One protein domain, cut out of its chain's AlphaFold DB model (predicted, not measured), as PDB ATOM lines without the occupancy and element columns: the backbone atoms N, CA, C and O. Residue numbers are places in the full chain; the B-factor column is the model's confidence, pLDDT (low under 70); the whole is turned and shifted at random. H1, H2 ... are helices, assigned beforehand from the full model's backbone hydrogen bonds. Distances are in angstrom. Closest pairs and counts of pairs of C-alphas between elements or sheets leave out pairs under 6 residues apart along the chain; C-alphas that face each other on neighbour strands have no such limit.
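This is residues 9 to 113 of the 272 residues of an uncharacterized protein of Pseudobacteroides cellulosolvens ATCC 35603 = DSM 2933 (UniProt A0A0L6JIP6). Helix H3 runs through the middle; H1 crosses it on one side with H2 packed on H1, H4 folds back beside H3, and H5 and H6 sit loosely beyond. The printed part has 105 residues, six named helices, H1 to H6 in order, and no named strand: all helix, compact, radius of gyration of the C-alphas 13.4 A, spans 35 by 34 by 20 A.

Look first at H3, residues 58 to 74, the hub. H1, residues 15 to 29, touches it at a steep tilt of 38 degrees, closest C-alphas Cys 21 and Thr 66, 6.4 A. H2, residues 36 to 43, touches H1, closest C-alphas Ile 22 and Leu 40, 7.0 A. H4, residues 78 to 91, forms a hairpin with H3, closest C-alphas Phe 74 and Phe 81, 5.4 A. H5, residues 93 to 106, is near H3. H6, residues 108 to 112, is close to but not clearly touching H4, closest C-alphas Ile 78 and Gln 110, 7.7 A. O i to N i+4 pairs are all within hydrogen-bond range in H2, H3 and H4, but 9 of 11 in H1, 6 of 10 in H5 and 0 of 1 in H6, which has 1 of 2 O i to N i+3.

Find C-alpha 58 at (144.143, 135.407, 100.816); H3 runs 24.4 A to C-alpha 74 at (152.709, 118.064, 115.713).

The printed part has no cut; the H2 to H3 link is long, and residues 92 to 113 are among those under pLDDT 70.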
ATOM      1  N   VAL A   9     156.830 135.319 103.279       91.50
ATOM      2  CA  VAL A   9     156.135 136.202 104.219       91.50
ATOM      3  C   VAL A   9     155.825 135.440 105.504       91.50
ATOM      4  O   VAL A   9     155.985 134.221 105.575       91.50
ATOM      5  N   THR A  10     155.396 136.157 106.528       94.19
ATOM      6  CA  THR A  10     154.990 135.660 107.843       94.19
ATOM      7  C   THR A  10     153.605 136.196 108.192       94.19
ATOM      8  O   THR A  10     153.106 137.115 107.546       94.19
ATOM      9  N   ILE A  11     152.981 135.678 109.254       93.31
ATOM     10  CA  ILE A  11     151.713 136.244 109.746       93.31
ATOM     11  C   ILE A  11     151.864 137.703 110.208       93.31
ATOM     12  O   ILE A  11     150.898 138.456 110.191       93.31
ATOM     13  N   MET A  12     153.082 138.125 110.571       93.06
ATOM     14  CA  MET A  12     153.363 139.509 110.964       93.06
ATOM     15  C   MET A  12     153.246 140.491 109.794       93.06
ATOM     16  O   MET A  12     153.051 141.680 110.024       93.06
ATOM     17  N   ASP A  13     153.340 139.999 108.556       92.00
ATOM     18  CA  ASP A  13     153.112 140.793 107.348       92.00
ATOM     19  C   ASP A  13     151.608 140.986 107.057       92.00
ATOM     20  O   ASP A  13     151.256 141.782 106.190       92.00
ATOM     21  N   TYR A  14     150.728 140.297 107.801       92.44
ATOM     22  CA  TYR A  14     149.268 140.389 107.701       92.44
ATOM     23  C   TYR A  14     148.611 140.517 109.094       92.44
ATOM     24  O   TYR A  14     147.911 139.604 109.557       92.44
ATOM     25  N   PRO A  15     148.857 141.633 109.807       92.12
ATOM     26  CA  PRO A  15     148.440 141.817 111.199       92.12
ATOM     27  C   PRO A  15     146.924 141.688 111.412       92.12
ATOM     28  O   PRO A  15     146.480 141.277 112.484       92.12
ATOM     29  N   GLU A  16     146.117 141.981 110.395       93.38
ATOM     30  CA  GLU A  16     144.661 141.858 110.429       93.38
ATOM     31  C   GLU A  16     144.162 140.414 110.626       93.38
ATOM     32  O   GLU A  16     143.063 140.220 111.147       93.38
ATOM     33  N   TYR A  17     144.968 139.397 110.299       93.56
ATOM     34  CA  TYR A  17     144.618 137.983 110.508       93.56
ATOM     35  C   TYR A  17     145.255 137.378 111.764       93.56
ATOM     36  O   TYR A  17     144.834 136.308 112.209       93.56
ATOM     37  N   GLU A  18     146.236 138.055 112.372       92.62
ATOM     38  CA  GLU A  18     147.047 137.517 113.471       92.62
ATOM     39  C   GLU A  18     146.180 136.993 114.625       92.62
ATOM     40  O   GLU A  18     146.325 135.847 115.054       92.62
ATOM     41  N   THR A  19     145.235 137.808 115.100       92.94
ATOM     42  CA  THR A  19     144.375 137.452 116.243       92.94
ATOM     43  C   THR A  19     143.533 136.213 115.946       92.94
ATOM     44  O   THR A  19     143.421 135.314 116.783       92.94
ATOM     45  N   SER A  20     142.978 136.131 114.738       92.62
ATOM     46  CA  SER A  20     142.143 135.010 114.317       92.62
ATOM     47  C   SER A  20     142.952 133.722 114.163       92.62
ATOM     48  O   SER A  20     142.502 132.665 114.604       92.62
ATOM     49  N   CYS A  21     144.166 133.801 113.612       93.06
ATOM     50  CA  CYS A  21     145.086 132.667 113.511       93.06
ATOM     51  C   CYS A  21     145.555 132.180 114.889       93.06
ATOM     52  O   CYS A  21     145.591 130.976 115.144       93.06
ATOM     53  N   ILE A  22     145.841 133.092 115.821       92.44
ATOM     54  CA  ILE A  22     146.158 132.733 117.212       92.44
ATOM     55  C   ILE A  22     144.964 132.030 117.867       92.44
ATOM     56  O   ILE A  22     145.142 131.002 118.522       92.44
ATOM     57  N   GLY A  23     143.746 132.544 117.676       90.69
ATOM     58  CA  GLY A  23     142.520 131.893 118.144       90.69
ATOM     59  C   GLY A  23     142.349 130.490 117.558       90.69
ATOM     60  O   GLY A  23     142.051 129.543 118.287       90.69
ATOM     61  N   TYR A  24     142.617 130.337 116.260       91.81
ATOM     62  CA  TYR A  24     142.571 129.060 115.548       91.81
ATOM     63  C   TYR A  24     143.530 128.023 116.142       91.81
ATOM     64  O   TYR A  24     143.112 126.889 116.394       91.81
ATOM     65  N   ILE A  25     144.784 128.422 116.396       92.12
ATOM     66  CA  ILE A  25     145.800 127.592 117.056       92.12
ATOM     67  C   ILE A  25     145.313 127.208 118.448       92.12
ATOM     68  O   ILE A  25     145.197 126.025 118.748       92.12
ATOM     69  N   ARG A  26     144.921 128.195 119.264       90.31
ATOM     70  CA  ARG A  26     144.451 127.980 120.639       90.31
ATOM     71  C   ARG A  26     143.363 126.922 120.721       90.31
ATOM     72  O   ARG A  26     143.493 126.001 121.516       90.31
ATOM     73  N   ILE A  27     142.322 127.029 119.898       87.50
ATOM     74  CA  ILE A  27     141.194 126.086 119.907       87.50
ATOM     75  C   ILE A  27     141.670 124.652 119.647       87.50
ATOM     76  O   ILE A  27     141.251 123.727 120.341       87.50
ATOM     77  N   ARG A  28     142.574 124.471 118.682       84.81
ATOM     78  CA  ARG A  28     143.052 123.150 118.247       84.81
ATOM     79  C   ARG A  28     144.119 122.563 119.146       84.81
ATOM     80  O   ARG A  28     144.287 121.352 119.174       84.81
ATOM     81  N   THR A  29     144.823 123.396 119.902       84.75
ATOM     82  CA  THR A  29     145.928 122.956 120.753       84.75
ATOM     83  C   THR A  29     145.614 122.991 122.241       84.75
ATOM     84  O   THR A  29     146.415 122.482 123.023       84.75
ATOM     85  N   PHE A  30     144.470 123.550 122.654       79.69
ATOM     86  CA  PHE A  30     144.109 123.771 124.062       79.69
ATOM     87  C   PHE A  30     144.219 122.509 124.928       79.69
ATOM     88  O   PHE A  30     144.589 122.586 126.094       79.69
ATOM     89  N   ARG A  31     143.909 121.339 124.362       73.12
ATOM     90  CA  ARG A  31     143.945 120.056 125.082       73.12
ATOM     91  C   ARG A  31     145.299 119.348 125.028       73.12
ATOM     92  O   ARG A  31     145.454 118.315 125.669       73.12
ATOM     93  N   TYR A  32     146.243 119.867 124.247       74.00
ATOM     94  CA  TYR A  32     147.440 119.131 123.850       74.00
ATOM     95  C   TYR A  32     148.751 119.845 124.178       74.00
ATOM     96  O   TYR A  32     149.759 119.177 124.397       74.00
ATOM     97  N   LEU A  33     148.760 121.180 124.218       74.69
ATOM     98  CA  LEU A  33     149.956 121.955 124.543       74.69
ATOM     99  C   LEU A  33     149.923 122.425 125.985       74.69
ATOM    100  O   LEU A  33     149.057 123.209 126.366       74.69
ATOM    101  N   GLN A  34     150.927 122.003 126.750       68.75
ATOM    102  CA  GLN A  34     151.245 122.632 128.029       68.75
ATOM    103  C   GLN A  34     151.892 124.012 127.807       68.75
ATOM    104  O   GLN A  34     151.557 124.955 128.516       68.75
ATOM    105  N   ASP A  35     152.696 124.163 126.743       78.50
ATOM    106  CA  ASP A  35     153.428 125.395 126.416       78.50
ATOM    107  C   ASP A  35     152.941 126.059 125.116       78.50
ATOM    108  O   ASP A  35     153.680 126.233 124.143       78.50
ATOM    109  N   LEU A  36     151.670 126.468 125.098       85.56
ATOM    110  CA  LEU A  36     151.057 127.192 123.975       85.56
ATOM    111  C   LEU A  36     151.877 128.421 123.528       85.56
ATOM    112  O   LEU A  36     151.964 128.711 122.338       85.56
ATOM    113  N   GLU A  37     152.495 129.137 124.467       87.56
ATOM    114  CA  GLU A  37     153.279 130.344 124.177       87.56
ATOM    115  C   GLU A  37     154.495 130.069 123.278       87.56
ATOM    116  O   GLU A  37     154.845 130.899 122.433       87.56
ATOM    117  N   ILE A  38     155.114 128.890 123.399       88.62
ATOM    118  CA  ILE A  38     156.233 128.493 122.533       88.62
ATOM    119  C   ILE A  38     155.726 128.297 121.103       88.62
ATOM    120  O   ILE A  38     156.277 128.890 120.174       88.62
ATOM    121  N   ALA A  39     154.630 127.554 120.935       88.75
ATOM    122  CA  ALA A  39     154.019 127.328 119.628       88.75
ATOM    123  C   ALA A  39     153.594 128.645 118.957       88.75
ATOM    124  O   ALA A  39     153.862 128.854 117.778       88.75
ATOM    125  N   LEU A  40     153.001 129.583 119.704       92.44
ATOM    126  CA  LEU A  40     152.618 130.891 119.160       92.44
ATOM    127  C   LEU A  40     153.834 131.724 118.727       92.44
ATOM    128  O   LEU A  40     153.784 132.411 117.705       92.44
ATOM    129  N   LYS A  41     154.946 131.658 119.466       92.50
ATOM    130  CA  LYS A  41     156.190 132.347 119.094       92.50
ATOM    131  C   LYS A  41     156.819 131.760 117.831       92.50
ATOM    132  O   LYS A  41     157.359 132.514 117.020       92.50
ATOM    133  N   GLU A  42     156.763 130.442 117.670       93.75
ATOM    134  CA  GLU A  42     157.207 129.767 116.449       93.75
ATOM    135  C   GLU A  42     156.302 130.101 115.265       93.75
ATOM    136  O   GLU A  42     156.811 130.473 114.209       93.75
ATOM    137  N   PHE A  43     154.981 130.106 115.463       95.06
ATOM    138  CA  PHE A  43     154.015 130.486 114.434       95.06
ATOM    139  C   PHE A  43     154.267 131.893 113.885       95.06
ATOM    140  O   PHE A  43     154.306 132.092 112.675       95.06
ATOM    141  N   LYS A  44     154.538 132.877 114.752       93.38
ATOM    142  CA  LYS A  44     154.850 134.250 114.306       93.38
ATOM    143  C   LYS A  44     156.097 134.346 113.423       93.38
ATOM    144  O   LYS A  44     156.267 135.321 112.699       93.38
ATOM    145  N   ARG A  45     156.986 133.353 113.496       93.62
ATOM    146  CA  ARG A  45     158.214 133.254 112.692       93.62
ATOM    147  C   ARG A  45     158.057 132.316 111.499       93.62
ATOM    148  O   ARG A  45     158.974 132.250 110.678       93.62
ATOM    149  N   TYR A  46     156.941 131.595 111.416       92.69
ATOM    150  CA  TYR A  46     156.653 130.663 110.343       92.69
ATOM    151  C   TYR A  46     156.581 131.414 109.016       92.69
ATOM    152  O   TYR A  46     155.845 132.393 108.874       92.69
ATOM    153  N   ARG A  47     157.399 130.968 108.061       92.19
ATOM    154  CA  ARG A  47     157.518 131.587 106.744       92.19
ATOM    155  C   ARG A  47     156.767 130.764 105.719       92.19
ATOM    156  O   ARG A  47     157.039 129.578 105.568       92.19
ATOM    157  N   PHE A  48     155.913 131.423 104.952       88.31
ATOM    158  CA  PHE A  48     155.162 130.807 103.871       88.31
ATOM    159  C   PHE A  48     155.208 131.656 102.606       88.31
ATOM    160  O   PHE A  48     155.586 132.827 102.618       88.31
ATOM    161  N   HIS A  49     154.853 131.040 101.486       87.62
ATOM    162  CA  HIS A  49     154.722 131.720 100.206       87.62
ATOM    163  C   HIS A  49     153.240 131.962  99.899       87.62
ATOM    164  O   HIS A  49     152.412 131.081 100.124       87.62
ATOM    165  N   VAL A  50     152.914 133.138  99.356       83.31
ATOM    166  CA  VAL A  50     151.582 133.456  98.826       83.31
ATOM    167  C   VAL A  50     151.635 133.415  97.298       83.31
ATOM    168  O   VAL A  50     152.281 134.272  96.694       83.31
ATOM    169  N   PRO A  51     151.009 132.417  96.652       78.56
ATOM    170  CA  PRO A  51     150.944 132.357  95.199       78.56
ATOM    171  C   PRO A  51     150.126 133.515  94.616       78.56
ATOM    172  O   PRO A  51     149.077 133.855  95.155       78.56
ATOM    173  N   ASP A  52     150.535 134.042  93.459       75.06
ATOM    174  CA  ASP A  52     149.859 135.175  92.799       75.06
ATOM    175  C   ASP A  52     148.351 134.935  92.575       75.06
ATOM    176  O   ASP A  52     147.534 135.846  92.722       75.06
ATOM    177  N   HIS A  53     147.965 133.689  92.278       70.94
ATOM    178  CA  HIS A  53     146.570 133.289  92.068       70.94
ATOM    179  C   HIS A  53     145.734 133.214  93.357       70.94
ATOM    180  O   HIS A  53     144.512 133.214  93.263       70.94
ATOM    181  N   MET A  54     146.362 133.190  94.538       73.00
ATOM    182  CA  MET A  54     145.678 133.151  95.841       73.00
ATOM    183  C   MET A  54     145.386 134.539  96.413       73.00
ATOM    184  O   MET A  54     144.753 134.649  97.455       73.00
ATOM    185  N   SER A  55     145.793 135.612  95.730       69.31
ATOM    186  CA  SER A  55     145.546 136.994  96.168       69.31
ATOM    187  C   SER A  55     144.058 137.327  96.372       69.31
ATOM    188  O   SER A  55     143.735 138.198  97.173       69.31
ATOM    189  N   LYS A  56     143.150 136.619  95.685       73.31
ATOM    190  CA  LYS A  56     141.691 136.780  95.817       73.31
ATOM    191  C   LYS A  56     141.060 135.966  96.958       73.31
ATOM    192  O   LYS A  56     139.956 136.298  97.365       73.31
ATOM    193  N   ASP A  57     141.760 134.955  97.470       83.50
ATOM    194  CA  ASP A  57     141.336 134.063  98.564       83.50
ATOM    195  C   ASP A  57     142.396 134.065  99.687       83.50
ATOM    196  O   ASP A  57     142.729 133.034 100.283       83.50
ATOM    197  N   LEU A  58     142.996 135.238  99.924       86.56
ATOM    198  CA  LEU A  58     144.143 135.407 100.816       86.56
ATOM    199  C   LEU A  58     143.825 134.981 102.254       86.56
ATOM    200  O   LEU A  58     144.663 134.375 102.916       86.56
ATOM    201  N   ASP A  59     142.607 135.249 102.713       88.19
ATOM    202  CA  ASP A  59     142.104 134.830 104.017       88.19
ATOM    203  C   ASP A  59     142.155 133.301 104.165       88.19
ATOM    204  O   ASP A  59     142.804 132.785 105.077       88.19
ATOM    205  N   LYS A  60     141.559 132.563 103.220       86.44
ATOM    206  CA  LYS A  60     141.564 131.093 103.204       86.44
ATOM    207  C   LYS A  60     142.981 130.546 103.123       86.44
ATOM    208  O   LYS A  60     143.291 129.569 103.801       86.44
ATOM    209  N   TRP A  61     143.846 131.182 102.333       87.19
ATOM    210  CA  TRP A  61     145.250 130.795 102.232       87.19
ATOM    211  C   TRP A  61     146.006 130.997 103.551       87.19
ATOM    212  O   TRP A  61     146.778 130.132 103.953       87.19
ATOM    213  N   ILE A  62     145.773 132.095 104.272       90.69
ATOM    214  CA  ILE A  62     146.409 132.342 105.575       90.69
ATOM    215  C   ILE A  62     145.937 131.322 106.623       90.69
ATOM    216  O   ILE A  62     146.760 130.784 107.372       90.69
ATOM    217  N   TYR A  63     144.645 130.985 106.654       89.75
ATOM    218  CA  TYR A  63     144.137 129.913 107.521       89.75
ATOM    219  C   TYR A  63     144.727 128.552 107.160       89.75
ATOM    220  O   TYR A  63     145.159 127.816 108.049       89.75
ATOM    221  N   TYR A  64     144.834 128.259 105.864       87.56
ATOM    222  CA  TYR A  64     145.514 127.074 105.359       87.56
ATOM    223  C   TYR A  64     146.960 127.003 105.872       87.56
ATOM    224  O   TYR A  64     147.341 126.015 106.491       87.56
ATOM    225  N   GLN A  65     147.748 128.073 105.724       89.56
ATOM    226  CA  GLN A  65     149.138 128.121 106.206       89.56
ATOM    227  C   GLN A  65     149.236 127.987 107.731       89.56
ATOM    228  O   GLN A  65     150.146 127.340 108.243       89.56
ATOM    229  N   THR A  66     148.268 128.539 108.464       92.81
ATOM    230  CA  THR A  66     148.161 128.363 109.922       92.81
ATOM    231  C   THR A  66     147.939 126.899 110.292       92.81
ATOM    232  O   THR A  66     148.503 126.406 111.269       92.81
ATOM    233  N   HIS A  67     147.137 126.179 109.509       90.38
ATOM    234  CA  HIS A  67     146.894 124.764 109.735       90.38
ATOM    235  C   HIS A  67     148.088 123.890 109.322       90.38
ATOM    236  O   HIS A  67     148.429 122.964 110.055       90.38
ATOM    237  N   ILE A  68     148.782 124.222 108.226       88.38
ATOM    238  CA  ILE A  68     150.053 123.573 107.858       88.38
ATOM    239  C   ILE A  68     151.080 123.731 108.980       88.38
ATOM    240  O   ILE A  68     151.670 122.742 109.397       88.38
ATOM    241  N   PHE A  69     151.227 124.928 109.556       92.31
ATOM    242  CA  PHE A  69     152.093 125.126 110.722       92.31
ATOM    243  C   PHE A  69     151.763 124.156 111.871       92.31
ATOM    244  O   PHE A  69     152.673 123.580 112.462       92.31
ATOM    245  N   LEU A  70     150.480 123.943 112.186       90.44
ATOM    246  CA  LEU A  70     150.083 122.997 113.234       90.44
ATOM    247  C   LEU A  70     150.466 121.555 112.882       90.44
ATOM    248  O   LEU A  70     150.968 120.836 113.744       90.44
ATOM    249  N   LEU A  71     150.262 121.134 111.634       86.19
ATOM    250  CA  LEU A  71     150.681 119.810 111.170       86.19
ATOM    251  C   LEU A  71     152.197 119.629 111.290       86.19
ATOM    252  O   LEU A  71     152.646 118.632 111.856       86.19
ATOM    253  N   ASP A  72     152.978 120.616 110.846       87.31
ATOM    254  CA  ASP A  72     154.439 120.626 110.966       87.31
ATOM    255  C   ASP A  72     154.876 120.531 112.438       87.31
ATOM    256  O   ASP A  72     155.795 119.778 112.773       87.31
ATOM    257  N   TYR A  73     154.202 121.279 113.317       89.25
ATOM    258  CA  TYR A  73     154.496 121.343 114.748       89.25
ATOM    259  C   TYR A  73     154.217 120.007 115.452       89.25
ATOM    260  O   TYR A  73     155.009 119.556 116.279       89.25
ATOM    261  N   PHE A  74     153.118 119.333 115.100       86.38
ATOM    262  CA  PHE A  74     152.709 118.064 115.713       86.38
ATOM    263  C   PHE A  74     153.129 116.815 114.945       86.38
ATOM    264  O   PHE A  74     152.744 115.721 115.350       86.38
ATOM    265  N   LYS A  75     153.949 116.920 113.896       82.81
ATOM    266  CA  LYS A  75     154.355 115.772 113.061       82.81
ATOM    267  C   LYS A  75     154.927 114.578 113.836       82.81
ATOM    268  O   LYS A  75     154.803 113.442 113.392       82.81
ATOM    269  N   SER A  76     155.540 114.825 114.996       80.50
ATOM    270  CA  SER A  76     156.104 113.784 115.868       80.50
ATOM    271  C   SER A  76     155.083 113.163 116.833       80.50
ATOM    272  O   SER A  76     155.382 112.164 117.479       80.50
ATOM    273  N   ASN A  77     153.886 113.741 116.964       80.19
ATOM    274  CA  ASN A  77     152.791 113.219 117.778       80.19
ATOM    275  C   ASN A  77     151.672 112.705 116.867       80.19
ATOM    276  O   ASN A  77     150.763 113.446 116.494       80.19
ATOM    277  N   ILE A  78     151.738 111.411 116.546       72.69
ATOM    278  CA  ILE A  78     150.875 110.777 115.543       72.69
ATOM    279  C   ILE A  78     149.377 110.985 115.809       72.69
ATOM    280  O   ILE A  78     148.619 111.245 114.883       72.69
ATOM    281  N   ASN A  79     148.943 110.946 117.070       72.75
ATOM    282  CA  ASN A  79     147.525 111.064 117.413       72.75
ATOM    283  C   ASN A  79     146.985 112.467 117.112       72.75
ATOM    284  O   ASN A  79     145.897 112.609 116.560       72.75
ATOM    285  N   ILE A  80     147.749 113.506 117.458       80.56
ATOM    286  CA  ILE A  80     147.348 114.895 117.201       80.56
ATOM    287  C   ILE A  80     147.485 115.210 115.716       80.56
ATOM    288  O   ILE A  80     146.578 115.804 115.137       80.56
ATOM    289  N   PHE A  81     148.590 114.779 115.103       81.00
ATOM    290  CA  PHE A  81     148.814 114.925 113.671       81.00
ATOM    291  C   PHE A  81     147.646 114.346 112.875       81.00
ATOM    292  O   PHE A  81     147.119 115.027 112.010       81.00
ATOM    293  N   ASN A  82     147.182 113.141 113.219       69.69
ATOM    294  CA  ASN A  82     146.063 112.498 112.533       69.69
ATOM    295  C   ASN A  82     144.760 113.296 112.658       69.69
ATOM    296  O   ASN A  82     144.061 113.463 111.663       69.69
ATOM    297  N   ASN A  83     144.444 113.822 113.845       74.62
ATOM    298  CA  ASN A  83     143.240 114.636 114.036       74.62
ATOM    299  C   ASN A  83     143.296 115.926 113.211       74.62
ATOM    300  O   ASN A  83     142.346 116.247 112.501       74.62
ATOM    301  N   LEU A  84     144.429 116.632 113.267       79.81
ATOM    302  CA  LEU A  84     144.651 117.822 112.451       79.81
ATOM    303  C   LEU A  84     144.600 117.473 110.963       79.81
ATOM    304  O   LEU A  84     143.994 118.189 110.187       79.81
ATOM    305  N   TYR A  85     145.164 116.340 110.558       74.25
ATOM    306  CA  TYR A  85     145.195 115.929 109.162       74.25
ATOM    307  C   TYR A  85     143.801 115.602 108.616       74.25
ATOM    308  O   TYR A  85     143.486 115.974 107.490       74.25
ATOM    309  N   ILE A  86     142.928 114.981 109.411       68.81
ATOM    310  CA  ILE A  86     141.523 114.791 109.027       68.81
ATOM    311  C   ILE A  86     140.834 116.156 108.867       68.81
ATOM    312  O   ILE A  86     140.247 116.426 107.820       68.81
ATOM    313  N   GLU A  87     140.986 117.059 109.845       74.88
ATOM    314  CA  GLU A  87     140.441 118.422 109.752       74.88
ATOM    315  C   GLU A  87     140.959 119.178 108.523       74.88
ATOM    316  O   GLU A  87     140.210 119.923 107.889       74.88
ATOM    317  N   PHE A  88     142.241 119.020 108.203       76.19
ATOM    318  CA  PHE A  88     142.878 119.635 107.051       76.19
ATOM    319  C   PHE A  88     142.158 119.235 105.761       76.19
ATOM    320  O   PHE A  88     141.725 120.066 104.966       76.19
ATOM    321  N   ILE A  89     141.981 117.935 105.584       65.31
ATOM    322  CA  ILE A  89     141.425 117.356 104.371       65.31
ATOM    323  C   ILE A  89     139.949 117.711 104.195       65.31
ATOM    324  O   ILE A  89     139.496 117.946 103.073       65.31
ATOM    325  N   ASP A  90     139.197 117.775 105.289       65.44
ATOM    326  CA  ASP A  90     137.776 118.101 105.239       65.44
ATOM    327  C   ASP A  90     137.530 119.579 104.927       65.44
ATOM    328  O   ASP A  90     136.617 119.904 104.163       65.44
ATOM    329  N   ASN A  91     138.364 120.470 105.470       71.81
ATOM    330  CA  ASN A  91     138.132 121.914 105.417       71.81
ATOM    331  C   ASN A  91     138.831 122.623 104.247       71.81
ATOM    332  O   ASN A  91     138.393 123.711 103.868       71.81
ATOM    333  N   TYR A  92     139.885 122.041 103.663       68.31
ATOM    334  CA  TYR A  92     140.720 122.721 102.660       68.31
ATOM    335  C   TYR A  92     140.666 122.115 101.247       68.31
ATOM    336  O   TYR A  92     141.446 122.510 100.389       68.31
ATOM    337  N   LYS A  93     139.650 121.288 100.936       61.16
ATOM    338  CA  LYS A  93     139.430 120.608  99.630       61.16
ATOM    339  C   LYS A  93     139.685 121.464  98.369       61.16
ATOM    340  O   LYS A  93     140.042 120.926  97.324       61.16
ATOM    341  N   TYR A  94     139.518 122.787  98.451       64.50
ATOM    342  CA  TYR A  94     139.794 123.745  97.373       64.50
ATOM    343  C   TYR A  94     141.275 123.851  96.950       64.50
ATOM    344  O   TYR A  94     141.539 124.301  95.834       64.50
ATOM    345  N   PHE A  95     142.245 123.451  97.780       64.31
ATOM    346  CA  PHE A  95     143.683 123.583  97.482       64.31
ATOM    347  C   PHE A  95     144.364 122.269  97.055       64.31
ATOM    348  O   PHE A  95     145.583 122.233  96.859       64.31
ATOM    349  N   TYR A  96     143.572 121.227  96.797       57.12
ATOM    350  CA  TYR A  96     143.952 119.835  96.530       57.12
ATOM    351  C   TYR A  96     145.258 119.590  95.729       57.12
ATOM    352  O   TYR A  96     146.077 118.755  96.117       57.12
ATOM    353  N   ILE A  97     145.516 120.307  94.626       53.22
ATOM    354  CA  ILE A  97     146.726 120.087  93.799       53.22
ATOM    355  C   ILE A  97     148.004 120.580  94.502       53.22
ATOM    356  O   ILE A  97     149.058 119.942  94.417       53.22
ATOM    357  N   ALA A  98     147.932 121.723  95.188       58.19
ATOM    358  CA  ALA A  98     149.055 122.252  95.960       58.19
ATOM    359  C   ALA A  98     149.312 121.386  97.206       58.19
ATOM    360  O   ALA A  98     150.465 121.144  97.567       58.19
ATOM    361  N   GLU A  99     148.234 120.863  97.791       62.84
ATOM    362  CA  GLU A  99     148.242 119.956  98.937       62.84
ATOM    363  C   GLU A  99     148.944 118.645  98.598       62.84
ATOM    364  O   GLU A  99     149.959 118.318  99.209       62.84
ATOM    365  N   LYS A 100     148.497 117.928  97.558       57.88
ATOM    366  CA  LYS A 100     149.058 116.619  97.184       57.88
ATOM    367  C   LYS A 100     150.587 116.644  97.060       57.88
ATOM    368  O   LYS A 100     151.270 115.767  97.588       57.88
ATOM    369  N   ASN A 101     151.132 117.673  96.411       58.59
ATOM    370  CA  ASN A 101     152.574 117.800  96.184       58.59
ATOM    371  C   ASN A 101     153.364 118.147  97.450       58.59
ATOM    372  O   ASN A 101     154.473 117.644  97.640       58.59
ATOM    373  N   HIS A 102     152.813 118.997  98.319       64.06
ATOM    374  CA  HIS A 102     153.432 119.302  99.604       64.06
ATOM    375  C   HIS A 102     153.434 118.049 100.497       64.06
ATOM    376  O   HIS A 102     154.472 117.644 101.016       64.06
ATOM    377  N   PHE A 103     152.307 117.349 100.580       61.97
ATOM    378  CA  PHE A 103     152.151 116.185 101.450       61.97
ATOM    379  C   PHE A 103     152.972 114.971 101.018       61.97
ATOM    380  O   PHE A 103     153.649 114.382 101.860       61.97
ATOM    381  N   LYS A 104     153.008 114.638  99.721       61.91
ATOM    382  CA  LYS A 104     153.857 113.546  99.205       61.91
ATOM    383  C   LYS A 104     155.336 113.761  99.539       61.91
ATOM    384  O   LYS A 104     156.072 112.800  99.722       61.91
ATOM    385  N   LYS A 105     155.773 115.018  99.624       65.50
ATOM    386  CA  LYS A 105     157.166 115.376  99.894       65.50
ATOM    387  C   LYS A 105     157.522 115.383 101.382       65.50
ATOM    388  O   LYS A 105     158.666 115.081 101.710       65.50
ATOM    389  N   TYR A 106     156.592 115.765 102.258       65.19
ATOM    390  CA  TYR A 106     156.898 116.038 103.668       65.19
ATOM    391  C   TYR A 106     156.248 115.064 104.668       65.19
ATOM    392  O   TYR A 106     156.749 114.960 105.784       65.19
ATOM    393  N   TYR A 107     155.191 114.333 104.276       61.00
ATOM    394  CA  TYR A 107     154.326 113.557 105.187       61.00
ATOM    395  C   TYR A 107     153.922 112.160 104.670       61.00
ATOM    396  O   TYR A 107     152.949 111.570 105.141       61.00
ATOM    397  N   SER A 108     154.631 111.619 103.674       60.31
ATOM    398  CA  SER A 108     154.244 110.383 102.972       60.31
ATOM    399  C   SER A 108     154.118 109.153 103.877       60.31
ATOM    400  O   SER A 108     153.233 108.324 103.671       60.31
ATOM    401  N   GLU A 109     154.976 109.031 104.892       57.62
ATOM    402  CA  GLU A 109     154.970 107.892 105.817       57.62
ATOM    403  C   GLU A 109     153.748 107.927 106.744       57.62
ATOM    404  O   GLU A 109     153.112 106.899 106.969       57.62
ATOM    405  N   GLN A 110     153.338 109.110 107.211       53.62
ATOM    406  CA  GLN A 110     152.183 109.275 108.099       53.62
ATOM    407  C   GLN A 110     150.850 108.986 107.389       53.62
ATOM    408  O   GLN A 110     149.922 108.461 108.003       53.62
ATOM    409  N   ILE A 111     150.758 109.239 106.077       53.84
ATOM    410  CA  ILE A 111     149.561 108.944 105.263       53.84
ATOM    411  C   ILE A 111     149.299 107.434 105.161       53.84
ATOM    412  O   ILE A 111     148.143 107.004 105.107       53.84
ATOM    413  N   SER A 112     150.355 106.615 105.176       52.56
ATOM    414  CA  SER A 112     150.235 105.154 105.077       52.56
ATOM    415  C   SER A 112     149.454 104.534 106.248       52.56
ATOM    416  O   SER A 112     148.798 103.499 106.080       52.56
ATOM    417  N   ILE A 113     149.445 105.222 107.396       48.22
ATOM    418  CA  ILE A 113     148.882 104.772 108.677       48.22
ATOM    419  C   ILE A 113     147.366 104.996 108.753       48.22
ATOM    420  O   ILE A 113     146.698 104.413 109.605       48.22
TER     421      ILE A 113